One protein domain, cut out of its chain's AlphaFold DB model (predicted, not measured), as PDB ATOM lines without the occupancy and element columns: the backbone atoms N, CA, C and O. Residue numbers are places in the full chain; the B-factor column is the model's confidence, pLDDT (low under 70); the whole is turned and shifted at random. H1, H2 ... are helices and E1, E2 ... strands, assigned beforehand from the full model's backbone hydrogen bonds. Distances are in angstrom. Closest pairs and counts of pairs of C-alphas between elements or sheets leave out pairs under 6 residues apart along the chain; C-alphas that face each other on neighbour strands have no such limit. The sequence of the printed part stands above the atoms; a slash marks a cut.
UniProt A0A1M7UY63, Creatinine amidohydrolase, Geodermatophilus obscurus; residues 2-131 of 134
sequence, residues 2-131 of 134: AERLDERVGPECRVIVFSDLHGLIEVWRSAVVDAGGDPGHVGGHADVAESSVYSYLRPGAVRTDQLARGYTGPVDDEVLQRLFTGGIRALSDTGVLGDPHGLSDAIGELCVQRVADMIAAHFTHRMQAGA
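AT A GLANCE: This is residues 2 to 131 of the 134 residues of the protein "Creatinine amidohydrolase" of Geodermatophilus obscurus (UniProt A0A1M7UY63). Long helix H5 lines one side of an elongated body, with H2 and H3 packed across its first part and short strand E1 beside them. H4 lies off this core between two long links, its centre 15.8 A from the mean of the C-alphas; H1 lies farther out, its centre 22.1 A from that mean, and residues 8 to 13 after it stick out. The printed part has 130 residues with five named helices and one named strand, ordered H1, H2, E1, H3, H4, H5: mostly helix. It is only just compact, close to loose, with radius of gyration of the C-alphas 16.7 A and spans of 52 by 33 by 24 A.

IN THESE COORDINATES: H1, residues 2 to 6, begins at C-alpha 2 (-40.641, 26.979, -44.076). H2 is residues 21 to 34, 20.2 A; E1 42 to 45; H3 48 to 57; H4 77 to 86. H5, residues 105 to 129, 36.3 A, ends at C-alpha 129 (-42.191, 12.891, -37.790).

HOW THE PARTS SIT: H2 touches H5 at a steep tilt of 39 degrees, opposite ways, closest C-alphas Val 32 and Ile 107, 5.5 A. H3 touches H5 about perpendicular, 88 degrees, closest C-alphas Val 53 and Gly 108, 3.9 A. E1 pairs with no named strand. H1 and H4 touch no helix. In H1 to H5 every O i to N i+4 pair is within hydrogen-bond range.

THE WHOLE: The farthest C-alphas, Pro 11 and Asp 65, are 51.6 A apart. The printed part has no cut. Links H1 to H2, H3 to H4 and H4 to H5 are long. Residues 130 to 131 have pLDDT under 70.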
ATOM      1  N   ALA A   2     -40.007  28.256 -43.739       84.75
ATOM      2  CA  ALA A   2     -40.641  26.979 -44.076       84.75
ATOM      3  C   ALA A   2     -42.147  27.112 -44.353       84.75
ATOM      4  O   ALA A   2     -42.558  26.794 -45.456       84.75
ATOM      5  N   GLU A   3     -42.921  27.696 -43.432       85.19
ATOM      6  CA  GLU A   3     -44.371  27.930 -43.605       85.19
ATOM      7  C   GLU A   3     -44.690  28.681 -44.905       85.19
ATOM      8  O   GLU A   3     -45.440  28.200 -45.742       85.19
ATOM      9  N   ARG A   4     -44.012  29.810 -45.146       89.62
ATOM     10  CA  ARG A   4     -44.173  30.604 -46.375       89.62
ATOM     11  C   ARG A   4     -43.874  29.815 -47.659       89.62
ATOM     12  O   ARG A   4     -44.393  30.164 -48.713       89.62
ATOM     13  N   LEU A   5     -42.961  28.841 -47.614       90.56
ATOM     14  CA  LEU A   5     -42.663  27.981 -48.765       90.56
ATOM     15  C   LEU A   5     -43.695  26.858 -48.901       90.56
ATOM     16  O   LEU A   5     -44.064  26.523 -50.020       90.56
ATOM     17  N   ASP A   6     -44.169  26.319 -47.784       89.50
ATOM     18  CA  ASP A   6     -45.190  25.273 -47.737       89.50
ATOM     19  C   ASP A   6     -46.536  25.782 -48.287       89.50
ATOM     20  O   ASP A   6     -47.147  25.148 -49.138       89.50
ATOM     21  N   GLU A   7     -46.917  27.023 -47.966       91.56
ATOM     22  CA  GLU A   7     -48.092  27.707 -48.537       91.56
ATOM     23  C   GLU A   7     -48.037  27.891 -50.069       91.56
ATOM     24  O   GLU A   7     -49.036  28.250 -50.696       91.56
ATOM     25  N   ARG A   8     -46.865  27.709 -50.694       94.25
ATOM     26  CA  ARG A   8     -46.665  27.868 -52.144       94.25
ATOM     27  C   ARG A   8     -46.723  26.556 -52.914       94.25
ATOM     28  O   ARG A   8     -46.686  26.607 -54.145       94.25
ATOM     29  N   VAL A   9     -46.797  25.414 -52.235       92.44
ATOM     30  CA  VAL A   9     -46.872  24.100 -52.875       92.44
ATOM     31  C   VAL A   9     -48.283  23.511 -52.773       92.44
ATOM     32  O   VAL A   9     -49.107  23.951 -51.977       92.44
ATOM     33  N   GLY A  10     -48.604  22.561 -53.655       92.00
ATOM     34  CA  GLY A  10     -49.891  21.859 -53.625       92.00
ATOM     35  C   GLY A  10     -49.975  20.843 -52.476       92.00
ATOM     36  O   GLY A  10     -48.940  20.465 -51.938       92.00
ATOM     37  N   PRO A  11     -51.177  20.331 -52.150       88.31
ATOM     38  CA  PRO A  11     -51.403  19.443 -50.998       88.31
ATOM     39  C   PRO A  11     -50.642  18.107 -51.061       88.31
ATOM     40  O   PRO A  11     -50.408  17.483 -50.034       88.31
ATOM     41  N   GLU A  12     -50.220  17.681 -52.254       91.50
ATOM     42  CA  GLU A  12     -49.408  16.472 -52.478       91.50
ATOM     43  C   GLU A  12     -47.899  16.708 -52.259       91.50
ATOM     44  O   GLU A  12     -47.073  15.827 -52.500       91.50
ATOM     45  N   CYS A  13     -47.504  17.921 -51.871       91.50
ATOM     46  CA  CYS A  13     -46.118  18.321 -51.704       91.50
ATOM     47  C   CYS A  13     -45.916  18.915 -50.311       91.50
ATOM     48  O   CYS A  13     -46.722  19.705 -49.837       91.50
ATOM     49  N   ARG A  14     -44.807  18.546 -49.670       89.12
ATOM     50  CA  ARG A  14     -44.409  19.048 -48.354       89.12
ATOM     51  C   ARG A  14     -43.026  19.663 -48.442       89.12
ATOM     52  O   ARG A  14     -42.109  19.030 -48.973       89.12
ATOM     53  N   VAL A  15     -42.843  20.840 -47.853       92.81
ATOM     54  CA  VAL A  15     -41.535  21.497 -47.791       92.81
ATOM     55  C   VAL A  15     -40.859  21.218 -46.449       92.81
ATOM     56  O   VAL A  15     -41.354  21.569 -45.382       92.81
ATOM     57  N   ILE A  16     -39.661  20.629 -46.493       93.19
ATOM     58  CA  ILE A  16     -38.773  20.523 -45.329       93.19
ATOM     59  C   ILE A  16     -37.597  21.466 -45.557       93.19
ATOM     60  O   ILE A  16     -36.941  21.421 -46.593       93.19
ATOM     61  N   VAL A  17     -37.329  22.328 -44.579       94.12
ATOM     62  CA  VAL A  17     -36.240  23.308 -44.631       94.12
ATOM     63  C   VAL A  17     -35.212  22.972 -43.564       94.12
ATOM     64  O   VAL A  17     -35.576  22.719 -42.414       94.12
ATOM     65  N   PHE A  18     -33.938  23.011 -43.940       94.25
ATOM     66  CA  PHE A  18     -32.822  23.149 -43.015       94.25
ATOM     67  C   PHE A  18     -32.428  24.631 -42.960       94.25
ATOM     68  O   PHE A  18     -32.140  25.231 -43.994       94.25
ATOM     69  N   SER A  19     -32.487  25.240 -41.777       91.94
ATOM     70  CA  SER A  19     -32.208  26.672 -41.578       91.94
ATOM     71  C   SER A  19     -31.341  26.941 -40.348       91.94
ATOM     72  O   SER A  19     -31.304  28.069 -39.866       91.94
ATOM     73  N   ASP A  20     -30.685  25.908 -39.820       92.56
ATOM     74  CA  ASP A  20     -29.816  26.023 -38.652       92.56
ATOM     75  C   ASP A  20     -28.408  26.459 -39.071       92.56
ATOM     76  O   ASP A  20     -27.483  25.658 -39.205       92.56
ATOM     77  N   LEU A  21     -28.268  27.759 -39.338       89.19
ATOM     78  CA  LEU A  21     -26.987  28.354 -39.712       89.19
ATOM     79  C   LEU A  21     -25.974  28.301 -38.559       89.19
ATOM     80  O   LEU A  21     -24.790  28.078 -38.796       89.19
ATOM     81  N   HIS A  22     -26.423  28.487 -37.315       89.94
ATOM     82  CA  HIS A  22     -25.529  28.495 -36.154       89.94
ATOM     83  C   HIS A  22     -24.966  27.094 -35.907       89.94
ATOM     84  O   HIS A  22     -23.756  26.948 -35.746       89.94
ATOM     85  N   GLY A  23     -25.815  26.063 -35.959       94.12
ATOM     86  CA  GLY A  23     -25.377  24.674 -35.863       94.12
ATOM     87  C   GLY A  23     -24.429  24.278 -36.994       94.12
ATOM     88  O   GLY A  23     -23.435  23.603 -36.740       94.12
ATOM     89  N   LEU A  24     -24.664  24.756 -38.223       95.50
ATOM     90  CA  LEU A  24     -23.749  24.532 -39.348       95.50
ATOM     91  C   LEU A  24     -22.349  25.111 -39.075       95.50
ATOM     92  O   LEU A  24     -21.348  24.415 -39.251       95.50
ATOM     93  N   ILE A  25     -22.276  26.368 -38.624       94.75
ATOM     94  CA  ILE A  25     -21.005  27.033 -38.295       94.75
ATOM     95  C   ILE A  25     -20.295  26.305 -37.147       94.75
ATOM     96  O   ILE A  25     -19.077  26.139 -37.190       94.75
ATOM     97  N   GLU A  26     -21.034  25.833 -36.143       95.94
ATOM     98  CA  GLU A  26     -20.461  25.083 -35.023       95.94
ATOM     99  C   GLU A  26     -19.898  23.722 -35.463       95.94
ATOM    100  O   GLU A  26     -18.795  23.341 -35.064       95.94
ATOM    101  N   VAL A  27     -20.593  23.017 -36.362       98.25
ATOM    102  CA  VAL A  27     -20.082  21.782 -36.976       98.25
ATOM    103  C   VAL A  27     -18.774  22.042 -37.724       98.25
ATOM    104  O   VAL A  27     -17.830  21.257 -37.593       98.25
ATOM    105  N   TRP A  28     -18.671  23.150 -38.464       98.06
ATOM    106  CA  TRP A  28     -17.419  23.545 -39.110       98.06
ATOM    107  C   TRP A  28     -16.310  23.874 -38.112       98.06
ATOM    108  O   TRP A  28     -15.201  23.368 -38.280       98.06
ATOM    109  N   ARG A  29     -16.586  24.649 -37.055       97.50
ATOM    110  CA  ARG A  29     -15.602  24.930 -35.990       97.50
ATOM    111  C   ARG A  29     -15.053  23.639 -35.392       97.50
ATOM    112  O   ARG A  29     -13.838  23.483 -35.294       97.50
ATOM    113  N   SER A  30     -15.932  22.699 -35.051       98.44
ATOM    114  CA  SER A  30     -15.540  21.400 -34.504       98.44
ATOM    115  C   SER A  30     -14.716  20.570 -35.499       98.44
ATOM    116  O   SER A  30     -13.699  19.998 -35.117       98.44
ATOM    117  N   ALA A  31     -15.105  20.530 -36.779       98.62
ATOM    118  CA  ALA A  31     -14.344  19.832 -37.818       98.62
ATOM    119  C   ALA A  31     -12.932  20.414 -38.000       98.62
ATOM    120  O   ALA A  31     -11.967  19.664 -38.130       98.62
ATOM    121  N   VAL A  32     -12.808  21.745 -37.970       98.62
ATOM    122  CA  VAL A  32     -11.524  22.448 -38.076       98.62
ATOM    123  C   VAL A  32     -10.611  22.107 -36.900       98.62
ATOM    124  O   VAL A  32      -9.447  21.793 -37.129       98.62
ATOM    125  N   VAL A  33     -11.133  22.097 -35.666       98.56
ATOM    126  CA  VAL A  33     -10.370  21.686 -34.472       98.56
ATOM    127  C   VAL A  33      -9.839  20.265 -34.620       98.56
ATOM    128  O   VAL A  33      -8.650  20.028 -34.415       98.56
ATOM    129  N   ASP A  34     -10.699  19.324 -35.010       98.69
ATOM    130  CA  ASP A  34     -10.333  17.907 -35.073       98.69
ATOM    131  C   ASP A  34      -9.340  17.596 -36.206       98.69
ATOM    132  O   ASP A  34      -8.561  16.649 -36.104       98.69
ATOM    133  N   ALA A  35      -9.314  18.419 -37.258       98.38
ATOM    134  CA  ALA A  35      -8.292  18.381 -38.306       98.38
ATOM    135  C   ALA A  35      -6.994  19.134 -37.939       98.38
ATOM    136  O   ALA A  35      -6.056  19.154 -38.738       98.38
ATOM    137  N   GLY A  36      -6.917  19.755 -36.756       98.31
ATOM    138  CA  GLY A  36      -5.742  20.492 -36.280       98.31
ATOM    139  C   GLY A  36      -5.633  21.940 -36.775       98.31
ATOM    140  O   GLY A  36      -4.552  22.524 -36.700       98.31
ATOM    141  N   GLY A  37      -6.718  22.516 -37.296       98.06
ATOM    142  CA  GLY A  37      -6.806  23.923 -37.689       98.06
ATOM    143  C   GLY A  37      -7.267  24.850 -36.555       98.06
ATOM    144  O   GLY A  37      -7.603  24.409 -35.457       98.06
ATOM    145  N   ASP A  38      -7.303  26.157 -36.833       97.56
ATOM    146  CA  ASP A  38      -7.756  27.176 -35.876       97.56
ATOM    147  C   ASP A  38      -9.275  27.435 -36.009       97.56
ATOM    148  O   ASP A  38      -9.712  27.989 -37.020       97.56
ATOM    149  N   PRO A  39     -10.117  27.106 -35.008       96.00
ATOM    150  CA  PRO A  39     -11.550  27.411 -35.054       96.00
ATOM    151  C   PRO A  39     -11.866  28.914 -35.072       96.00
ATOM    152  O   PRO A  39     -12.970  29.296 -35.465       96.00
ATOM    153  N   GLY A  40     -10.934  29.777 -34.655       95.44
ATOM    154  CA  GLY A  40     -11.052  31.233 -34.752       95.44
ATOM    155  C   GLY A  40     -11.032  31.745 -36.194       95.44
ATOM    156  O   GLY A  40     -11.472  32.863 -36.459       95.44
ATOM    157  N   HIS A  41     -10.578  30.919 -37.138       97.12
ATOM    158  CA  HIS A  41     -10.603  31.219 -38.566       97.12
ATOM    159  C   HIS A  41     -11.966  30.939 -39.212       97.12
ATOM    160  O   HIS A  41     -12.191  31.377 -40.337       97.12
ATOM    161  N   VAL A  42     -12.891  30.266 -38.517       97.00
ATOM    162  CA  VAL A  42     -14.245  29.988 -39.016       97.00
ATOM    163  C   VAL A  42     -15.168  31.176 -38.738       97.00
ATOM    164  O   VAL A  42     -15.422  31.531 -37.580       97.00
ATOM    165  N   GLY A  43     -15.701  31.772 -39.802       93.06
ATOM    166  CA  GLY A  43     -16.674  32.867 -39.758       93.06
ATOM    167  C   GLY A  43     -17.897  32.655 -40.657       93.06
ATOM    168  O   GLY A  43     -18.806  33.481 -40.645       93.06
ATOM    169  N   GLY A  44     -17.968  31.537 -41.381       91.75
ATOM    170  CA  GLY A  44     -19.156  31.093 -42.106       91.75
ATOM    171  C   GLY A  44     -19.279  31.607 -43.539       91.75
ATOM    172  O   GLY A  44     -20.313  31.362 -44.156       91.75
ATOM    173  N   HIS A  45     -18.269  32.308 -44.076       94.56
ATOM    174  CA  HIS A  45     -18.234  32.620 -45.506       94.56
ATOM    175  C   HIS A  45     -16.815  32.776 -46.071       94.56
ATOM    176  O   HIS A  45     -16.066  33.651 -45.640       94.56
ATOM    177  N   ALA A  46     -16.478  31.973 -47.080       96.25
ATOM    178  CA  ALA A  46     -15.185  31.919 -47.763       96.25
ATOM    179  C   ALA A  46     -13.984  31.800 -46.804       96.25
ATOM    180  O   ALA A  46     -12.884  32.269 -47.094       96.25
ATOM    181  N   ASP A  47     -14.207  31.181 -45.648       97.12
ATOM    182  CA  ASP A  47     -13.242  31.024 -44.567       97.12
ATOM    183  C   ASP A  47     -12.414  29.743 -44.707       97.12
ATOM    184  O   ASP A  47     -12.406  29.116 -45.771       97.12
ATOM    185  N   VAL A  48     -11.698  29.345 -43.648       98.44
ATOM    186  CA  VAL A  48     -10.899  28.114 -43.654       98.44
ATOM    187  C   VAL A  48     -11.752  26.878 -43.938       98.44
ATOM    188  O   VAL A  48     -11.283  25.988 -44.644       98.44
ATOM    189  N   ALA A  49     -12.996  26.812 -43.455       98.44
ATOM    190  CA  ALA A  49     -13.860  25.655 -43.645       98.44
ATOM    191  C   ALA A  49     -14.356  25.590 -45.095       98.44
ATOM    192  O   ALA A  49     -14.088  24.605 -45.786       98.44
ATOM    193  N   GLU A  50     -14.992  26.652 -45.603       97.88
ATOM    194  CA  GLU A  50     -15.503  26.666 -46.983       97.88
ATOM    195  C   GLU A  50     -14.374  26.545 -48.017       97.88
ATOM    196  O   GLU A  50     -14.504  25.806 -48.997       97.88
ATOM    197  N   SER A  51     -13.238  27.214 -47.790       98.38
ATOM    198  CA  SER A  51     -12.088  27.139 -48.699       98.38
ATOM    199  C   SER A  51     -11.456  25.747 -48.703       98.38
ATOM    200  O   SER A  51     -11.073  25.257 -49.767       98.38
ATOM    201  N   SER A  52     -11.394  25.077 -47.547       98.56
ATOM    202  CA  SER A  52     -10.933  23.687 -47.458       98.56
ATOM    203  C   SER A  52     -11.885  22.728 -48.163       98.56
ATOM    204  O   SER A  52     -11.432  21.889 -48.935       98.56
ATOM    205  N   VAL A  53     -13.202  22.879 -47.967       98.44
ATOM    206  CA  VAL A  53     -14.224  22.088 -48.675       98.44
ATOM    207  C   VAL A  53     -14.066  22.248 -50.186       98.44
ATOM    208  O   VAL A  53     -14.040  21.257 -50.917       98.44
ATOM    209  N   TYR A  54     -13.923  23.484 -50.670       97.56
ATOM    210  CA  TYR A  54     -13.788  23.739 -52.101       97.56
ATOM    211  C   TYR A  54     -12.475  23.182 -52.664       97.56
ATOM    212  O   TYR A  54     -12.488  22.580 -53.736       97.56
ATOM    213  N   SER A  55     -11.362  23.332 -51.936       97.69
ATOM    214  CA  SER A  55     -10.059  22.770 -52.313       97.69
ATOM    215  C   SER A  55     -10.091  21.241 -52.372       97.69
ATOM    216  O   SER A  55      -9.652  20.667 -53.365       97.69
ATOM    217  N   TYR A  56     -10.672  20.591 -51.360       98.12
ATOM    218  CA  TYR A  56     -10.792  19.134 -51.274       98.12
ATOM    219  C   TYR A  56     -11.649  18.559 -52.411       98.12
ATOM    220  O   TYR A  56     -11.245  17.626 -53.103       98.12
ATOM    221  N   LEU A  57     -12.827  19.145 -52.657       97.81
ATOM    222  CA  LEU A  57     -13.738  18.680 -53.707       97.81
ATOM    223  C   LEU A  57     -13.247  19.024 -55.119       97.81
ATOM    224  O   LEU A  57     -13.629  18.364 -56.089       97.81
ATOM    225  N   ARG A  58     -12.454  20.092 -55.262       97.25
ATOM    226  CA  ARG A  58     -11.935  20.583 -56.544       97.25
ATOM    227  C   ARG A  58     -10.466  21.002 -56.411       97.25
ATOM    228  O   ARG A  58     -10.173  22.204 -56.381       97.25
ATOM    229  N   PRO A  59      -9.532  20.034 -56.406       95.44
ATOM    230  CA  PRO A  59      -8.108  20.327 -56.296       95.44
ATOM    231  C   PRO A  59      -7.643  21.333 -57.356       95.44
ATOM    232  O   PRO A  59      -7.933  21.191 -58.545       95.44
ATOM    233  N   GLY A  60      -6.933  22.376 -56.916       93.56
ATOM    234  CA  GLY A  60      -6.429  23.453 -57.778       93.56
ATOM    235  C   GLY A  60      -7.431  24.567 -58.108       93.56
ATOM    236  O   GLY A  60      -7.064  25.520 -58.793       93.56
ATOM    237  N   ALA A  61      -8.676  24.498 -57.624       93.81
ATOM    238  CA  ALA A  61      -9.670  25.551 -57.855       93.81
ATOM    239  C   ALA A  61      -9.545  26.751 -56.894       93.81
ATOM    240  O   ALA A  61     -10.142  27.798 -57.144       93.81
ATOM    241  N   VAL A  62      -8.761  26.619 -55.817       96.62
ATOM    242  CA  VAL A  62      -8.470  27.695 -54.858       96.62
ATOM    243  C   VAL A  62      -7.088  28.281 -55.150       96.62
ATOM    244  O   VAL A  62      -6.085  27.571 -55.144       96.62
ATOM    245  N   ARG A  63      -7.032  29.595 -55.393       96.69
ATOM    246  CA  ARG A  63      -5.781  30.345 -55.564       96.69
ATOM    247  C   ARG A  63      -5.222  30.728 -54.196       96.69
ATOM    248  O   ARG A  63      -5.593  31.757 -53.637       96.69
ATOM    249  N   THR A  64      -4.380  29.863 -53.637       95.75
ATOM    250  CA  THR A  64      -3.843  30.011 -52.273       95.75
ATOM    251  C   THR A  64      -2.932  31.232 -52.100       95.75
ATOM    252  O   THR A  64      -2.754  31.716 -50.988       95.75
ATOM    253  N   ASP A  65      -2.402  31.778 -53.193       96.75
ATOM    254  CA  ASP A  65      -1.621  33.017 -53.241       96.75
ATOM    255  C   ASP A  65      -2.473  34.294 -53.111       96.75
ATOM    256  O   ASP A  65      -1.930  35.380 -52.930       96.75
ATOM    257  N   GLN A  66      -3.803  34.177 -53.200       96.88
ATOM    258  CA  GLN A  66      -4.753  35.299 -53.145       96.88
ATOM    259  C   GLN A  66      -5.681  35.234 -51.929       96.88
ATOM    260  O   GLN A  66      -6.696  35.933 -51.885       96.88
ATOM    261  N   LEU A  67      -5.359  34.389 -50.949       97.62
ATOM    262  CA  LEU A  67      -6.116  34.305 -49.710       97.62
ATOM    263  C   LEU A  67      -6.059  35.637 -48.968       97.62
ATOM    264  O   LEU A  67      -4.996  36.224 -48.772       97.62
ATOM    265  N   ALA A  68      -7.223  36.105 -48.537       97.50
ATOM    266  CA  ALA A  68      -7.347  37.340 -47.793       97.50
ATOM    267  C   ALA A  68      -8.205  37.093 -46.559       97.50
ATOM    268  O   ALA A  68      -9.313  36.563 -46.654       97.50
ATOM    269  N   ARG A  69      -7.689  37.496 -45.398       97.50
ATOM    270  CA  ARG A  69      -8.464  37.507 -44.160       97.50
ATOM    271  C   ARG A  69      -9.654  38.455 -44.311       97.50
ATOM    272  O   ARG A  69      -9.551  39.508 -44.943       97.50
ATOM    273  N   GLY A  70     -10.777  38.066 -43.733       96.31
ATOM    274  CA  GLY A  70     -11.995  38.852 -43.691       96.31
ATOM    275  C   GLY A  70     -12.322  39.373 -42.299       96.31
ATOM    276  O   GLY A  70     -11.443  39.678 -41.492       96.31
ATOM    277  N   TYR A  71     -13.617  39.457 -42.006       94.75
ATOM    278  CA  TYR A  71     -14.111  39.803 -40.676       94.75
ATOM    279  C   TYR A  71     -13.980  38.605 -39.727       94.75
ATOM    280  O   TYR A  71     -14.654  37.602 -39.922       94.75
ATOM    281  N   THR A  72     -13.147  38.709 -38.688       90.06
ATOM    282  CA  THR A  72     -12.925  37.641 -37.688       90.06
ATOM    283  C   THR A  72     -13.563  37.941 -36.328       90.06
ATOM    284  O   THR A  72     -13.116  37.428 -35.304       90.06
ATOM    285  N   GLY A  73     -14.549  38.841 -36.284       85.81
ATOM    286  CA  GLY A  73     -15.323  39.083 -35.067       85.81
ATOM    287  C   GLY A  73     -16.359  37.978 -34.819       85.81
ATOM    288  O   GLY A  73     -16.514  37.076 -35.645       85.81
ATOM    289  N   PRO A  74     -17.084  38.031 -33.688       80.81
ATOM    290  CA  PRO A  74     -18.149  37.073 -33.409       80.81
ATOM    291  C   PRO A  74     -19.230  37.128 -34.498       80.81
ATOM    292  O   PRO A  74     -19.528  38.194 -35.037       80.81
ATOM    293  N   VAL A  75     -19.811  35.968 -34.811       76.31
ATOM    294  CA  VAL A  75     -20.986  35.845 -35.686       76.31
ATOM    295  C   VAL A  75     -22.211  35.758 -34.783       76.31
ATOM    296  O   VAL A  75     -22.710  34.674 -34.494       76.31
ATOM    297  N   ASP A  76     -22.614  36.904 -34.247       82.75
ATOM    298  CA  ASP A  76     -23.808  37.046 -33.419       82.75
ATOM    299  C   ASP A  76     -25.004  37.559 -34.238       82.75
ATOM    300  O   ASP A  76     -24.902  37.844 -35.436       82.75
ATOM    301  N   ASP A  77     -26.157  37.673 -33.581       84.12
ATOM    302  CA  ASP A  77     -27.397  38.101 -34.226       84.12
ATOM    303  C   ASP A  77     -27.283  39.505 -34.844       84.12
ATOM    304  O   ASP A  77     -27.857  39.752 -35.904       84.12
ATOM    305  N   GLU A  78     -26.528  40.429 -34.237       87.12
ATOM    306  CA  GLU A  78     -26.342  41.784 -34.773       87.12
ATOM    307  C   GLU A  78     -25.530  41.750 -36.072       87.12
ATOM    308  O   GLU A  78     -25.901  42.376 -37.074       87.12
ATOM    309  N   VAL A  79     -24.445  40.977 -36.087       85.00
ATOM    310  CA  VAL A  79     -23.613  40.767 -37.274       85.00
ATOM    311  C   VAL A  79     -24.413  40.095 -38.384       85.00
ATOM    312  O   VAL A  79     -24.367  40.552 -39.527       85.00
ATOM    313  N   LEU A  80     -25.209  39.072 -38.069       83.25
ATOM    314  CA  LEU A  80     -26.076  38.420 -39.049       83.25
ATOM    315  C   LEU A  80     -27.145  39.372 -39.595       83.25
ATOM    316  O   LEU A  80     -27.368  39.411 -40.804       83.25
ATOM    317  N   GLN A  81     -27.764  40.203 -38.754       88.19
ATOM    318  CA  GLN A  81     -28.704  41.230 -39.217       88.19
ATOM    319  C   GLN A  81     -28.038  42.217 -40.181       88.19
ATOM    320  O   GLN A  81     -28.593  42.528 -41.240       88.19
ATOM    321  N   ARG A  82     -26.821  42.678 -39.867       89.44
ATOM    322  CA  ARG A  82     -26.036  43.538 -40.766       89.44
ATOM    323  C   ARG A  82     -25.694  42.836 -42.077       89.44
ATOM    324  O   ARG A  82     -25.806  43.460 -43.128       89.44
ATOM    325  N   LEU A  83     -25.339  41.550 -42.033       89.12
ATOM    326  CA  LEU A  83     -25.098  40.744 -43.229       89.12
ATOM    327  C   LEU A  83     -26.353  40.664 -44.108       89.12
ATOM    328  O   LEU A  83     -26.274  40.890 -45.313       89.12
ATOM    329  N   PHE A  84     -27.516  40.368 -43.524       87.44
ATOM    330  CA  PHE A  84     -28.759  40.196 -44.281       87.44
ATOM    331  C   PHE A  84     -29.319  41.504 -44.849       87.44
ATOM    332  O   PHE A  84     -29.970  41.481 -45.893       87.44
ATOM    333  N   THR A  85     -29.069  42.638 -44.191       92.25
ATOM    334  CA  THR A  85     -29.583  43.951 -44.617       92.25
ATOM    335  C   THR A  85     -28.606  44.725 -45.501       92.25
ATOM    336  O   THR A  85     -29.018  45.317 -46.496       92.25
ATOM    337  N   GLY A  86     -27.316  44.721 -45.158       89.56
ATOM    338  CA  GLY A  86     -26.255  45.462 -45.850       89.56
ATOM    339  C   GLY A  86     -25.409  44.614 -46.803       89.56
ATOM    340  O   GLY A  86     -24.560  45.149 -47.520       89.56
ATOM    341  N   GLY A  87     -25.632  43.300 -46.830       91.62
ATOM    342  CA  GLY A  87     -24.818  42.355 -47.582       91.62
ATOM    343  C   GLY A  87     -23.424  42.169 -46.984       91.62
ATOM    344  O   GLY A  87     -23.029  42.799 -46.004       91.62
ATOM    345  N   ILE A  88     -22.634  41.310 -47.624       91.56
ATOM    346  CA  ILE A  88     -21.302  40.925 -47.138       91.56
ATOM    347  C   ILE A  88     -20.328  42.105 -46.990       91.56
ATOM    348  O   ILE A  88     -19.545  42.153 -46.043       91.56
ATOM    349  N   ARG A  89     -20.432  43.111 -47.867       91.75
ATOM    350  CA  ARG A  89     -19.581  44.314 -47.838       91.75
ATOM    351  C   ARG A  89     -19.816  45.201 -46.617       91.75
ATOM    352  O   ARG A  89     -18.959  46.011 -46.295       91.75
ATOM    353  N   ALA A  90     -20.950  45.058 -45.929       91.38
ATOM    354  CA  ALA A  90     -21.194  45.772 -44.676       91.38
ATOM    355  C   ALA A  90     -20.357  45.226 -43.503       91.38
ATOM    356  O   ALA A  90     -20.318  45.850 -42.436       91.38
ATOM    357  N   LEU A  91     -19.728  44.059 -43.685       91.06
ATOM    358  CA  LEU A  91     -18.906  43.379 -42.686       91.06
ATOM    359  C   LEU A  91     -17.457  43.187 -43.138       91.06
ATOM    360  O   LEU A  91     -16.557  43.282 -42.310       91.06
ATOM    361  N   SER A  92     -17.230  42.906 -44.422       94.06
ATOM    362  CA  SER A  92     -15.919  42.524 -44.939       94.06
ATOM    363  C   SER A  92     -15.634  43.127 -46.310       94.06
ATOM    364  O   SER A  92     -16.370  42.892 -47.271       94.06
ATOM    365  N   ASP A  93     -14.512  43.841 -46.412       92.94
ATOM    366  CA  ASP A  93     -14.027  44.422 -47.669       92.94
ATOM    367  C   ASP A  93     -13.603  43.346 -48.679       92.94
ATOM    368  O   ASP A  93     -13.759  43.520 -49.888       92.94
ATOM    369  N   THR A  94     -13.099  42.210 -48.186       95.62
ATOM    370  CA  THR A  94     -12.661  41.074 -49.011       95.62
ATOM    371  C   THR A  94     -13.818  40.152 -49.389       95.62
ATOM    372  O   THR A  94     -13.673  39.308 -50.269       95.62
ATOM    373  N   GLY A  95     -14.972  40.312 -48.737       94.81
ATOM    374  CA  GLY A  95     -16.106  39.401 -48.852       94.81
ATOM    375  C   GLY A  95     -15.981  38.144 -47.987       94.81
ATOM    376  O   GLY A  95     -16.910  37.350 -47.961       94.81
ATOM    377  N   VAL A  96     -14.880  37.960 -47.259       96.50
ATOM    378  CA  VAL A  96     -14.673  36.808 -46.370       96.50
ATOM    379  C   VAL A  96     -15.220  37.102 -44.967       96.50
ATOM    380  O   VAL A  96     -15.014  38.196 -44.440       96.50
ATOM    381  N   LEU A  97     -15.867  36.133 -44.322       95.19
ATOM    382  CA  LEU A  97     -16.135  36.130 -42.881       95.19
ATOM    383  C   LEU A  97     -15.292  35.028 -42.256       95.19
ATOM    384  O   LEU A  97     -15.605  33.861 -42.435       95.19
ATOM    385  N   GLY A  98     -14.243  35.395 -41.529       96.19
ATOM    386  CA  GLY A  98     -13.222  34.485 -41.023       96.19
ATOM    387  C   GLY A  98     -11.876  34.702 -41.708       96.19
ATOM    388  O   GLY A  98     -11.544  35.804 -42.155       96.19
ATOM    389  N   ASP A  99     -11.081  33.643 -41.765       97.88
ATOM    390  CA  ASP A  99      -9.751  33.649 -42.358       97.88
ATOM    391  C   ASP A  99      -9.526  32.337 -43.124       97.88
ATOM    392  O   ASP A  99      -9.631  31.273 -42.527       97.88
ATOM    393  N   PRO A 100      -9.251  32.354 -44.437       98.19
ATOM    394  CA  PRO A 100      -9.056  31.130 -45.202       98.19
ATOM    395  C   PRO A 100      -7.642  30.552 -45.059       98.19
ATOM    396  O   PRO A 100      -7.374  29.455 -45.555       98.19
ATOM    397  N   HIS A 101      -6.716  31.257 -44.399       98.19
ATOM    398  CA  HIS A 101      -5.381  30.725 -44.149       98.19
ATOM    399  C   HIS A 101      -5.441  29.484 -43.251       98.19
ATOM    400  O   HIS A 101      -6.187  29.430 -42.272       98.19
ATOM    401  N   GLY A 102      -4.615  28.490 -43.582       97.50
ATOM    402  CA  GLY A 102      -4.622  27.186 -42.914       97.50
ATOM    403  C   GLY A 102      -5.580  26.169 -43.534       97.50
ATOM    404  O   GLY A 102      -5.742  25.090 -42.966       97.50
ATOM    405  N   LEU A 103      -6.195  26.479 -44.686       98.06
ATOM    406  CA  LEU A 103      -7.023  25.513 -45.407       98.06
ATOM    407  C   LEU A 103      -6.237  24.234 -45.721       98.06
ATOM    408  O   LEU A 103      -5.043  24.282 -46.029       98.06
ATOM    409  N   SER A 104      -6.910  23.091 -45.651       98.31
ATOM    410  CA  SER A 104      -6.296  21.789 -45.909       98.31
ATOM    411  C   SER A 104      -7.321  20.756 -46.356       98.31
ATOM    412  O   SER A 104      -8.510  20.868 -46.058       98.31
ATOM    413  N   ASP A 105      -6.849  19.706 -47.023       98.12
ATOM    414  CA  ASP A 105      -7.708  18.604 -47.458       98.12
ATOM    415  C   ASP A 105      -8.360  17.884 -46.265       98.12
ATOM    416  O   ASP A 105      -9.532  17.530 -46.338       98.12
ATOM    417  N   ALA A 106      -7.649  17.752 -45.137       98.62
ATOM    418  CA  ALA A 106      -8.169  17.131 -43.915       98.62
ATOM    419  C   ALA A 106      -9.350  17.913 -43.310       98.62
ATOM    420  O   ALA A 106     -10.348  17.316 -42.906       98.62
ATOM    421  N   ILE A 107      -9.263  19.251 -43.285       98.81
ATOM    422  CA  ILE A 107     -10.390  20.101 -42.874       98.81
ATOM    423  C   ILE A 107     -11.553  19.910 -43.852       98.81
ATOM    424  O   ILE A 107     -12.689  19.710 -43.426       98.81
ATOM    425  N   GLY A 108     -11.277  19.944 -45.159       98.62
ATOM    426  CA  GLY A 108     -12.299  19.833 -46.198       98.62
ATOM    427  C   GLY A 108     -13.084  18.526 -46.112       98.62
ATOM    428  O   GLY A 108     -14.315  18.553 -46.114       98.62
ATOM    429  N   GLU A 109     -12.383  17.404 -45.963       98.75
ATOM    430  CA  GLU A 109     -12.973  16.075 -45.801       98.75
ATOM    431  C   GLU A 109     -13.890  15.998 -44.571       98.75
ATOM    432  O   GLU A 109     -15.061  15.623 -44.695       98.75
ATOM    433  N   LEU A 110     -13.409  16.421 -43.392       98.81
ATOM    434  CA  LEU A 110     -14.215  16.397 -42.165       98.81
ATOM    435  C   LEU A 110     -15.423  17.335 -42.239       98.81
ATOM    436  O   LEU A 110     -16.512  16.964 -41.791       98.81
ATOM    437  N   CYS A 111     -15.259  18.534 -42.804       98.69
ATOM    438  CA  CYS A 111     -16.355  19.482 -42.978       98.69
ATOM    439  C   CYS A 111     -17.443  18.917 -43.900       98.69
ATOM    440  O   CYS A 111     -18.620  18.992 -43.548       98.69
ATOM    441  N   VAL A 112     -17.076  18.328 -45.047       98.62
ATOM    442  CA  VAL A 112     -18.044  17.702 -45.964       98.62
ATOM    443  C   VAL A 112     -18.800  16.582 -45.260       98.62
ATOM    444  O   VAL A 112     -20.033  16.579 -45.283       98.62
ATOM    445  N   GLN A 113     -18.082  15.666 -44.606       98.69
ATOM    446  CA  GLN A 113     -18.686  14.508 -43.951       98.69
ATOM    447  C   GLN A 113     -19.691  14.931 -42.871       98.69
ATOM    448  O   GLN A 113     -20.855  14.536 -42.914       98.69
ATOM    449  N   ARG A 114     -19.282  15.789 -41.929       98.69
ATOM    450  CA  ARG A 114     -20.130  16.146 -40.777       98.69
ATOM    451  C   ARG A 114     -21.339  16.986 -41.160       98.69
ATOM    452  O   ARG A 114     -22.410  16.809 -40.585       98.69
ATOM    453  N   VAL A 115     -21.192  17.892 -42.126       98.25
ATOM    454  CA  VAL A 115     -22.327  18.685 -42.614       98.25
ATOM    455  C   VAL A 115     -23.311  17.806 -43.378       98.25
ATOM    456  O   VAL A 115     -24.519  17.942 -43.183       98.25
ATOM    457  N   ALA A 116     -22.822  16.871 -44.200       98.38
ATOM    458  CA  ALA A 116     -23.684  15.901 -44.866       98.38
ATOM    459  C   ALA A 116     -24.468  15.059 -43.846       98.38
ATOM    460  O   ALA A 116     -25.686  14.933 -43.980       98.38
ATOM    461  N   ASP A 117     -23.804  14.569 -42.795       98.56
ATOM    462  CA  ASP A 117     -24.441  13.802 -41.719       98.56
ATOM    463  C   ASP A 117     -25.497  14.627 -40.966       98.56
ATOM    464  O   ASP A 117     -26.621  14.160 -40.766       98.56
ATOM    465  N   MET A 118     -25.181  15.878 -40.604       98.19
ATOM    466  CA  MET A 118     -26.112  16.801 -39.940       98.19
ATOM    467  C   MET A 118     -27.376  17.029 -40.782       98.19
ATOM    468  O   MET A 118     -28.499  16.920 -40.282       98.19
ATOM    469  N   ILE A 119     -27.204  17.324 -42.073       97.94
ATOM    470  CA  ILE A 119     -28.312  17.597 -42.993       97.94
ATOM    471  C   ILE A 119     -29.145  16.327 -43.223       97.94
ATOM    472  O   ILE A 119     -30.376  16.377 -43.155       97.94
ATOM    473  N   ALA A 120     -28.501  15.181 -43.452       98.12
ATOM    474  CA  ALA A 120     -29.184  13.905 -43.653       98.12
ATOM    475  C   ALA A 120     -29.996  13.488 -42.415       98.12
ATOM    476  O   ALA A 120     -31.147  13.058 -42.551       98.12
ATOM    477  N   ALA A 121     -29.440  13.667 -41.213       97.69
ATOM    478  CA  ALA A 121     -30.135  13.406 -39.958       97.69
ATOM    479  C   ALA A 121     -31.369  14.306 -39.795       97.69
ATOM    480  O   ALA A 121     -32.453  13.807 -39.484       97.69
ATOM    481  N   HIS A 122     -31.237  15.609 -40.081       96.75
ATOM    482  CA  HIS A 122     -32.358  16.554 -40.048       96.75
ATOM    483  C   HIS A 122     -33.495  16.114 -40.971       96.75
ATOM    484  O   HIS A 122     -34.639  15.991 -40.531       96.75
ATOM    485  N   PHE A 123     -33.201  15.833 -42.242       96.31
ATOM    486  CA  PHE A 123     -34.235  15.419 -43.190       96.31
ATOM    487  C   PHE A 123     -34.849  14.068 -42.828       96.31
ATOM    488  O   PHE A 123     -36.071  13.946 -42.863       96.31
ATOM    489  N   THR A 124     -34.048  13.089 -42.402       96.75
ATOM    490  CA  THR A 124     -34.552  11.775 -41.967       96.75
ATOM    491  C   THR A 124     -35.541  11.921 -40.814       96.75
ATOM    492  O   THR A 124     -36.666  11.423 -40.892       96.75
ATOM    493  N   HIS A 125     -35.162  12.674 -39.778       95.56
ATOM    494  CA  HIS A 125     -36.016  12.921 -38.621       95.56
ATOM    495  C   HIS A 125     -37.319  13.635 -39.015       95.56
ATOM    496  O   HIS A 125     -38.415  13.201 -38.657       95.56
ATOM    497  N   ARG A 126     -37.220  14.703 -39.815       94.12
ATOM    498  CA  ARG A 126     -38.380  15.493 -40.256       94.12
ATOM    499  C   ARG A 126     -39.305  14.718 -41.192       94.12
ATOM    500  O   ARG A 126     -40.514  14.941 -41.167       94.12
ATOM    501  N   MET A 127     -38.764  13.803 -41.993       92.19
ATOM    502  CA  MET A 127     -39.562  12.941 -42.860       92.19
ATOM    503  C   MET A 127     -40.373  11.914 -42.066       92.19
ATOM    504  O   MET A 127     -41.529  11.688 -42.416       92.19
ATOM    505  N   GLN A 128     -39.791  11.347 -41.004       91.88
ATOM    506  CA  GLN A 128     -40.444  10.374 -40.121       91.88
ATOM    507  C   GLN A 128     -41.515  11.011 -39.229       91.88
ATOM    508  O   GLN A 128     -42.593  10.443 -39.078       91.88
ATOM    509  N   ALA A 129     -41.251  12.199 -38.675       83.81
ATOM    510  CA  ALA A 129     -42.191  12.891 -37.790       83.81
ATOM    511  C   ALA A 129     -43.548  13.167 -38.462       83.81
ATOM    512  O   ALA A 129     -44.587  13.020 -37.833       83.81
ATOM    513  N   GLY A 130     -43.554  13.488 -39.759       67.00
ATOM    514  CA  GLY A 130     -44.794  13.698 -40.511       67.00
ATOM    515  C   GLY A 130     -45.425  12.432 -41.103       67.00
ATOM    516  O   GLY A 130     -46.352  12.563 -41.891       67.00
ATOM    517  N   ALA A 131     -44.913  11.231 -40.807       61.41
ATOM    518  CA  ALA A 131     -45.520   9.956 -41.215       61.41
ATOM    519  C   ALA A 131     -46.396   9.327 -40.109       61.41
ATOM    520  O   ALA A 131     -47.043   8.312 -40.348       61.41
TER     521      ALA A 131